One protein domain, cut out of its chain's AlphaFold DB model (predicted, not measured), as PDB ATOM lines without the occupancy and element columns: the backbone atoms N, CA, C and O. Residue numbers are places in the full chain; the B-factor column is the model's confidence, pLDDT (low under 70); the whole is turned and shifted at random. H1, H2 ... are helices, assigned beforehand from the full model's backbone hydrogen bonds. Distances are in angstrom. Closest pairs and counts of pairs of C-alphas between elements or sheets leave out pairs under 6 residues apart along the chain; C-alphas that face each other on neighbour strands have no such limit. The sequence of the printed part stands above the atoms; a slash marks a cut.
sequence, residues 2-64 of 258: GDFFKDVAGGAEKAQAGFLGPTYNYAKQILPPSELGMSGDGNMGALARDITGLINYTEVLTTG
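This is residues 2 to 64 of the 258 residues of an uncharacterized protein of viral metagenome (UniProt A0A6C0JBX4). What shape? A long link, residues 21 to 32, joins two separate helical ends: H4 folded back beside H3, and the hairpin H1 and H2. How large? The printed part has 63 residues, all helix in class, and is an extended rod of 64 by 23 by 11 A, radius of gyration of the C-alphas 20.5 A.

Which helices touch? H4, residues 44 to 62, with 49 to 53 alone only just touches H3, residues 33 to 36: 3 C-alpha pairs within 8 A, closest Leu 36 and Gly 53, 6.1 A. H1, residues 2 to 10, touches H2, residues 12 to 20, a helical hairpin at a steep tilt of 39 degrees, closest C-alphas Asp 7 and Ala 15, 5.3 A. Which backbones pair? H1, H2 and H4 have every O i to N i+4 pair within hydrogen-bond range.

Where is H4? It spans 26.9 A from C-alpha 44 at (75.462, -25.411, 95.989). Where is H1? It begins at C-alpha 2 (23.946, 3.973, 70.872).

Any cut? The printed part has no cut. Where is confidence low? Residues 2 to 19 have pLDDT under 70.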
ATOM      1  N   GLY A   2      23.396   3.295  72.060       54.94
ATOM      2  CA  GLY A   2      23.946   3.973  70.872       54.94
ATOM      3  C   GLY A   2      25.377   4.512  71.022       54.94
ATOM      4  O   GLY A   2      26.124   4.489  70.050       54.94
ATOM      5  N   ASP A   3      25.784   4.923  72.225       60.84
ATOM      6  CA  ASP A   3      27.137   5.464  72.450       60.84
ATOM      7  C   ASP A   3      28.218   4.370  72.469       60.84
ATOM      8  O   ASP A   3      29.295   4.569  71.926       60.84
ATOM      9  N   PHE A   4      27.889   3.161  72.943       57.34
ATOM     10  CA  PHE A   4      28.785   1.994  72.907       57.34
ATOM     11  C   PHE A   4      29.247   1.659  71.482       57.34
ATOM     12  O   PHE A   4      30.439   1.518  71.227       57.34
ATOM     13  N   PHE A   5      28.314   1.566  70.528       61.41
ATOM     14  CA  PHE A   5      28.660   1.238  69.142       61.41
ATOM     15  C   PHE A   5      29.383   2.388  68.426       61.41
ATOM     16  O   PHE A   5      30.181   2.126  67.528       61.41
ATOM     17  N   LYS A   6      29.158   3.642  68.840       62.94
ATOM     18  CA  LYS A   6      29.916   4.803  68.347       62.94
ATOM     19  C   LYS A   6      31.354   4.813  68.866       62.94
ATOM     20  O   LYS A   6      32.267   5.029  68.075       62.94
ATOM     21  N   ASP A   7      31.561   4.517  70.146       62.34
ATOM     22  CA  ASP A   7      32.894   4.470  70.754       62.34
ATOM     23  C   ASP A   7      33.711   3.283  70.226       62.34
ATOM     24  O   ASP A   7      34.885   3.439  69.888       62.34
ATOM     25  N   VAL A   8      33.085   2.113  70.054       60.75
ATOM     26  CA  VAL A   8      33.720   0.937  69.428       60.75
ATOM     27  C   VAL A   8      34.104   1.220  67.970       60.75
ATOM     28  O   VAL A   8      35.179   0.809  67.537       60.75
ATOM     29  N   ALA A   9      33.280   1.970  67.228       61.06
ATOM     30  CA  ALA A   9      33.598   2.401  65.866       61.06
ATOM     31  C   ALA A   9      34.729   3.452  65.802       61.06
ATOM     32  O   ALA A   9      35.405   3.551  64.781       61.06
ATOM     33  N   GLY A  10      34.954   4.218  66.879       61.97
ATOM     34  CA  GLY A  10      35.993   5.253  66.982       61.97
ATOM     35  C   GLY A  10      37.353   4.775  67.514       61.97
ATOM     36  O   GLY A  10      38.311   5.547  67.500       61.97
ATOM     37  N   GLY A  11      37.460   3.522  67.974       60.59
ATOM     38  CA  GLY A  11      38.710   2.908  68.433       60.59
ATOM     39  C   GLY A  11      38.495   1.896  69.562       60.59
ATOM     40  O   GLY A  11      38.179   2.266  70.693       60.59
ATOM     41  N   ALA A  12      38.733   0.616  69.267       58.50
ATOM     42  CA  ALA A  12      38.411  -0.506  70.152       58.50
ATOM     43  C   ALA A  12      39.082  -0.442  71.536       58.50
ATOM     44  O   ALA A  12      38.453  -0.810  72.520       58.50
ATOM     45  N   GLU A  13      40.315   0.063  71.639       57.41
ATOM     46  CA  GLU A  13      41.092   0.054  72.891       57.41
ATOM     47  C   GLU A  13      40.561   1.036  73.952       57.41
ATOM     48  O   GLU A  13      40.418   0.681  75.124       57.41
ATOM     49  N   LYS A  14      40.226   2.274  73.555       56.47
ATOM     50  CA  LYS A  14      39.685   3.292  74.480       56.47
ATOM     51  C   LYS A  14      38.238   2.997  74.861       56.47
ATOM     52  O   LYS A  14      37.872   3.171  76.022       56.47
ATOM     53  N   ALA A  15      37.451   2.494  73.909       58.69
ATOM     54  CA  ALA A  15      36.118   1.981  74.188       58.69
ATOM     55  C   ALA A  15      36.193   0.785  75.150       58.69
ATOM     56  O   ALA A  15      35.507   0.772  76.167       58.69
ATOM     57  N   GLN A  16      37.094  -0.178  74.914       56.31
ATOM     58  CA  GLN A  16      37.284  -1.313  75.821       56.31
ATOM     59  C   GLN A  16      37.614  -0.879  77.245       56.31
ATOM     60  O   GLN A  16      36.998  -1.406  78.159       56.31
ATOM     61  N   ALA A  17      38.524   0.073  77.468       60.16
ATOM     62  CA  ALA A  17      38.848   0.515  78.829       60.16
ATOM     63  C   ALA A  17      37.638   1.137  79.555       60.16
ATOM     64  O   ALA A  17      37.421   0.868  80.736       60.16
ATOM     65  N   GLY A  18      36.810   1.912  78.843       64.75
ATOM     66  CA  GLY A  18      35.582   2.494  79.395       64.75
ATOM     67  C   GLY A  18      34.511   1.462  79.769       64.75
ATOM     68  O   GLY A  18      33.726   1.710  80.682       64.75
ATOM     69  N   PHE A  19      34.501   0.297  79.109       69.38
ATOM     70  CA  PHE A  19      33.497  -0.757  79.317       69.38
ATOM     71  C   PHE A  19      34.001  -1.991  80.083       69.38
ATOM     72  O   PHE A  19      33.191  -2.718  80.648       69.38
ATOM     73  N   LEU A  20      35.309  -2.245  80.110       77.38
ATOM     74  CA  LEU A  20      35.943  -3.403  80.760       77.38
ATOM     75  C   LEU A  20      36.745  -3.007  82.007       77.38
ATOM     76  O   LEU A  20      37.078  -3.868  82.820       77.38
ATOM     77  N   GLY A  21      37.027  -1.712  82.173       81.81
ATOM     78  CA  GLY A  21      37.831  -1.178  83.263       81.81
ATOM     79  C   GLY A  21      39.337  -1.161  82.974       81.81
ATOM     80  O   GLY A  21      39.782  -1.457  81.861       81.81
ATOM     81  N   PRO A  22      40.147  -0.787  83.980       85.19
ATOM     82  CA  PRO A  22      41.589  -0.667  83.839       85.19
ATOM     83  C   PRO A  22      42.255  -2.031  83.632       85.19
ATOM     84  O   PRO A  22      41.894  -3.038  84.252       85.19
ATOM     85  N   THR A  23      43.294  -2.055  82.796       85.44
ATOM     86  CA  THR A  23      44.099  -3.258  82.575       85.44
ATOM     87  C   THR A  23      45.022  -3.523  83.765       85.44
ATOM     88  O   THR A  23      45.632  -2.612  84.325       85.44
ATOM     89  N   TYR A  24      45.163  -4.794  84.148       88.75
ATOM     90  CA  TYR A  24      46.099  -5.222  85.186       88.75
ATOM     91  C   TYR A  24      47.083  -6.244  84.626       88.75
ATOM     92  O   TYR A  24      46.711  -7.345  84.224       88.75
ATOM     93  N   ASN A  25      48.364  -5.880  84.593       92.50
ATOM     94  CA  ASN A  25      49.407  -6.754  84.072       92.50
ATOM     95  C   ASN A  25      49.990  -7.617  85.197       92.50
ATOM     96  O   ASN A  25      50.900  -7.176  85.898       92.50
ATOM     97  N   TYR A  26      49.476  -8.843  85.332       92.56
ATOM     98  CA  TYR A  26      49.923  -9.824  86.326       92.56
ATOM     99  C   TYR A  26      51.416 -10.158  86.208       92.56
ATOM    100  O   TYR A  26      52.113 -10.179  87.219       92.56
ATOM    101  N   ALA A  27      51.929 -10.357  84.989       93.00
ATOM    102  CA  ALA A  27      53.328 -10.724  84.762       93.00
ATOM    103  C   ALA A  27      54.299  -9.644  85.264       93.00
ATOM    104  O   ALA A  27      55.304  -9.958  85.893       93.00
ATOM    105  N   LYS A  28      53.966  -8.359  85.076       94.50
ATOM    106  CA  LYS A  28      54.770  -7.236  85.589       94.50
ATOM    107  C   LYS A  28      54.841  -7.185  87.116       94.50
ATOM    108  O   LYS A  28      55.741  -6.533  87.641       94.50
ATOM    109  N   GLN A  29      53.918  -7.844  87.818       94.69
ATOM    110  CA  GLN A  29      53.915  -7.901  89.281       94.69
ATOM    111  C   GLN A  29      54.769  -9.042  89.840       94.69
ATOM    112  O   GLN A  29      54.913  -9.129  91.057       94.69
ATOM    113  N   ILE A  30      55.331  -9.896  88.983       95.75
ATOM    114  CA  ILE A  30      56.162 -11.035  89.371       95.75
ATOM    115  C   ILE A  30      57.629 -10.697  89.072       95.75
ATOM    116  O   ILE A  30      57.956 -10.180  88.002       95.75
ATOM    117  N   LEU A  31      58.508 -10.947  90.038       96.06
ATOM    118  CA  LEU A  31      59.946 -10.738  89.913       96.06
ATOM    119  C   LEU A  31      60.552 -11.781  88.962       96.06
ATOM    120  O   LEU A  31      60.198 -12.962  89.051       96.06
ATOM    121  N   PRO A  32      61.473 -11.391  88.065       96.25
ATOM    122  CA  PRO A  32      62.238 -12.344  87.271       96.25
ATOM    123  C   PRO A  32      63.230 -13.136  88.150       96.25
ATOM    124  O   PRO A  32      63.601 -12.663  89.227       96.25
ATOM    125  N   PRO A  33      63.721 -14.304  87.686       96.12
ATOM    126  CA  PRO A  33      64.586 -15.181  88.486       96.12
ATOM    127  C   PRO A  33      65.847 -14.496  89.028       96.12
ATOM    128  O   PRO A  33      66.241 -14.717  90.171       96.12
ATOM    129  N   SER A  34      66.447 -13.606  88.235       94.75
ATOM    130  CA  SER A  34      67.638 -12.847  88.626       94.75
ATOM    131  C   SER A  34      67.390 -11.905  89.811       94.75
ATOM    132  O   SER A  34      68.250 -11.785  90.679       94.75
ATOM    133  N   GLU A  35      66.205 -11.288  89.900       95.38
ATOM    134  CA  GLU A  35      65.805 -10.448  91.045       95.38
ATOM    135  C   GLU A  35      65.546 -11.295  92.312       95.38
ATOM    136  O   GLU A  35      65.531 -10.757  93.416       95.38
ATOM    137  N   LEU A  36      65.400 -12.621  92.175       92.94
ATOM    138  CA  LEU A  36      65.283 -13.582  93.282       92.94
ATOM    139  C   LEU A  36      66.610 -14.258  93.656       92.94
ATOM    140  O   LEU A  36      66.637 -15.120  94.535       92.94
ATOM    141  N   GLY A  37      67.715 -13.871  93.012       93.12
ATOM    142  CA  GLY A  37      69.036 -14.457  93.250       93.12
ATOM    143  C   GLY A  37      69.215 -15.859  92.659       93.12
ATOM    144  O   GLY A  37      70.189 -16.535  93.004       93.12
ATOM    145  N   MET A  38      68.291 -16.287  91.792       96.19
ATOM    146  CA  MET A  38      68.427 -17.514  91.012       96.19
ATOM    147  C   MET A  38      69.482 -17.321  89.921       96.19
ATOM    148  O   MET A  38      69.620 -16.229  89.358       96.19
ATOM    149  N   SER A  39      70.223 -18.375  89.607       95.81
ATOM    150  CA  SER A  39      71.342 -18.318  88.663       95.81
ATOM    151  C   SER A  39      71.638 -19.692  88.085       95.81
ATOM    152  O   SER A  39      71.569 -20.673  88.807       95.81
ATOM    153  N   GLY A  40      72.099 -19.762  86.838       94.56
ATOM    154  CA  GLY A  40      72.542 -21.024  86.232       94.56
ATOM    155  C   GLY A  40      73.904 -21.544  86.720       94.56
ATOM    156  O   GLY A  40      74.468 -22.427  86.079       94.56
ATOM    157  N   ASP A  41      74.470 -20.987  87.793       94.62
ATOM    158  CA  ASP A  41      75.798 -21.364  88.274       94.62
ATOM    159  C   ASP A  41      75.786 -22.769  88.895       94.62
ATOM    160  O   ASP A  41      74.959 -23.094  89.743       94.62
ATOM    161  N   GLY A  42      76.772 -23.599  88.554       94.00
ATOM    162  CA  GLY A  42      76.877 -24.987  89.028       94.00
ATOM    163  C   GLY A  42      77.385 -25.156  90.468       94.00
ATOM    164  O   GLY A  42      78.204 -26.039  90.712       94.00
ATOM    165  N   ASN A  43      76.970 -24.310  91.418       94.69
ATOM    166  CA  ASN A  43      77.395 -24.395  92.823       94.69
ATOM    167  C   ASN A  43      76.217 -24.576  93.794       94.69
ATOM    168  O   ASN A  43      75.082 -24.205  93.507       94.69
ATOM    169  N   MET A  44      76.498 -25.110  94.987       92.00
ATOM    170  CA  MET A  44      75.462 -25.411  95.989       92.00
ATOM    171  C   MET A  44      74.699 -24.171  96.475       92.00
ATOM    172  O   MET A  44      73.523 -24.267  96.821       92.00
ATOM    173  N   GLY A  45      75.340 -22.999  96.482       90.44
ATOM    174  CA  GLY A  45      74.680 -21.747  96.844       90.44
ATOM    175  C   GLY A  45      73.647 -21.313  95.803       90.44
ATOM    176  O   GLY A  45      72.566 -20.860  96.173       90.44
ATOM    177  N   ALA A  46      73.965 -21.471  94.517       93.25
ATOM    178  CA  ALA A  46      73.042 -21.222  93.414       93.25
ATOM    179  C   ALA A  46      71.861 -22.197  93.450       93.25
ATOM    180  O   ALA A  46      70.723 -21.746  93.504       93.25
ATOM    181  N   LEU A  47      72.125 -23.500  93.597       91.25
ATOM    182  CA  LEU A  47      71.074 -24.515  93.725       91.25
ATOM    183  C   LEU A  47      70.091 -24.208  94.868       91.25
ATOM    184  O   LEU A  47      68.876 -24.293  94.692       91.25
ATOM    185  N   ALA A  48      70.597 -23.817  96.044       92.81
ATOM    186  CA  ALA A  48      69.746 -23.461  97.179       92.81
ATOM    187  C   ALA A  48      68.856 -22.236  96.888       92.81
ATOM    188  O   ALA A  48      67.675 -22.218  97.261       92.81
ATOM    189  N   ARG A  49      69.396 -21.217  96.203       95.12
ATOM    190  CA  ARG A  49      68.632 -20.029  95.785       95.12
ATOM    191  C   ARG A  49      67.610 -20.361  94.703       95.12
ATOM    192  O   ARG A  49      66.487 -19.871  94.790       95.12
ATOM    193  N   ASP A  50      67.945 -21.237  93.763       94.38
ATOM    194  CA  ASP A  50      67.035 -21.680  92.705       94.38
ATOM    195  C   ASP A  50      65.826 -22.422  93.276       94.38
ATOM    196  O   ASP A  50      64.687 -22.076  92.967       94.38
ATOM    197  N   ILE A  51      66.051 -23.385  94.180       94.38
ATOM    198  CA  ILE A  51      64.969 -24.104  94.870       94.38
ATOM    199  C   ILE A  51      64.078 -23.119  95.635       94.38
ATOM    200  O   ILE A  51      62.853 -23.173  95.525       94.38
ATOM    201  N   THR A  52      64.684 -22.177  96.363       94.88
ATOM    202  CA  THR A  52      63.943 -21.135  97.090       94.88
ATOM    203  C   THR A  52      63.115 -20.268  96.136       94.88
ATOM    204  O   THR A  52      61.958 -19.961  96.417       94.88
ATOM    205  N   GLY A  53      63.668 -19.896  94.982       95.06
ATOM    206  CA  GLY A  53      62.965 -19.145  93.945       95.06
ATOM    207  C   GLY A  53      61.770 -19.903  93.359       95.06
ATOM    208  O   GLY A  53      60.687 -19.332  93.234       95.06
ATOM    209  N   LEU A  54      61.917 -21.203  93.084       95.38
ATOM    210  CA  LEU A  54      60.820 -22.061  92.616       95.38
ATOM    211  C   LEU A  54      59.699 -22.204  93.656       95.38
ATOM    212  O   LEU A  54      58.519 -22.177  93.293       95.38
ATOM    213  N   ILE A  55      60.046 -22.301  94.946       93.31
ATOM    214  CA  ILE A  55      59.066 -22.274  96.042       93.31
ATOM    215  C   ILE A  55      58.305 -20.945  96.017       93.31
ATOM    216  O   ILE A  55      57.076 -20.956  95.968       93.31
ATOM    217  N   ASN A  56      59.011 -19.812  95.931       94.44
ATOM    218  CA  ASN A  56      58.366 -18.499  95.855       94.44
ATOM    219  C   ASN A  56      57.413 -18.403  94.646       94.44
ATOM    220  O   ASN A  56      56.298 -17.902  94.785       94.44
ATOM    221  N   TYR A  57      57.785 -18.900  93.462       95.56
ATOM    222  CA  TYR A  57      56.869 -18.915  92.313       95.56
ATOM    223  C   TYR A  57      55.648 -19.812  92.539       95.56
ATOM    224  O   TYR A  57      54.534 -19.442  92.165       95.56
ATOM    225  N   THR A  58      55.826 -20.949  93.208       94.50
ATOM    226  CA  THR A  58      54.714 -21.830  93.596       94.50
ATOM    227  C   THR A  58      53.765 -21.131  94.574       94.50
ATOM    228  O   THR A  58      52.543 -21.252  94.454       94.50
ATOM    229  N   GLU A  59      54.287 -20.329  95.499       92.88
ATOM    230  CA  GLU A  59      53.486 -19.528  96.430       92.88
ATOM    231  C   GLU A  59      52.681 -18.433  95.716       92.88
ATOM    232  O   GLU A  59      51.530 -18.198  96.078       92.88
ATOM    233  N   VAL A  60      53.195 -17.823  94.637       94.31
ATOM    234  CA  VAL A  60      52.394 -16.902  93.792       94.31
ATOM    235  C   VAL A  60      51.156 -17.609  93.233       94.31
ATOM    236  O   VAL A  60      50.063 -17.037  93.196       94.31
ATOM    237  N   LEU A  61      51.316 -18.861  92.799       94.25
ATOM    238  CA  LEU A  61      50.234 -19.651  92.216       94.25
ATOM    239  C   LEU A  61      49.226 -20.129  93.262       94.25
ATOM    240  O   LEU A  61      48.039 -20.204  92.957       94.25
ATOM    241  N   THR A  62      49.672 -20.431  94.480       91.62
ATOM    242  CA  THR A  62      48.863 -21.121  95.495       91.62
ATOM    243  C   THR A  62      48.343 -20.181  96.580       91.62
ATOM    244  O   THR A  62      47.137 -19.947  96.670       91.62
ATOM    245  N   THR A  63      49.221 -19.607  97.396       90.50
ATOM    246  CA  THR A  63      48.832 -18.780  98.549       90.50
ATOM    247  C   THR A  63      48.601 -17.323  98.161       90.50
ATOM    248  O   THR A  63      47.780 -16.624  98.756       90.50
ATOM    249  N   GLY A  64      49.299 -16.856  97.123       89.94
ATOM    250  CA  GLY A  64      49.325 -15.458  96.708       89.94
ATOM    251  C   GLY A  64      50.121 -14.563  97.658       89.94
ATOM    252  O   GLY A  64      50.059 -13.343  97.503       89.94
TER     253      GLY A  64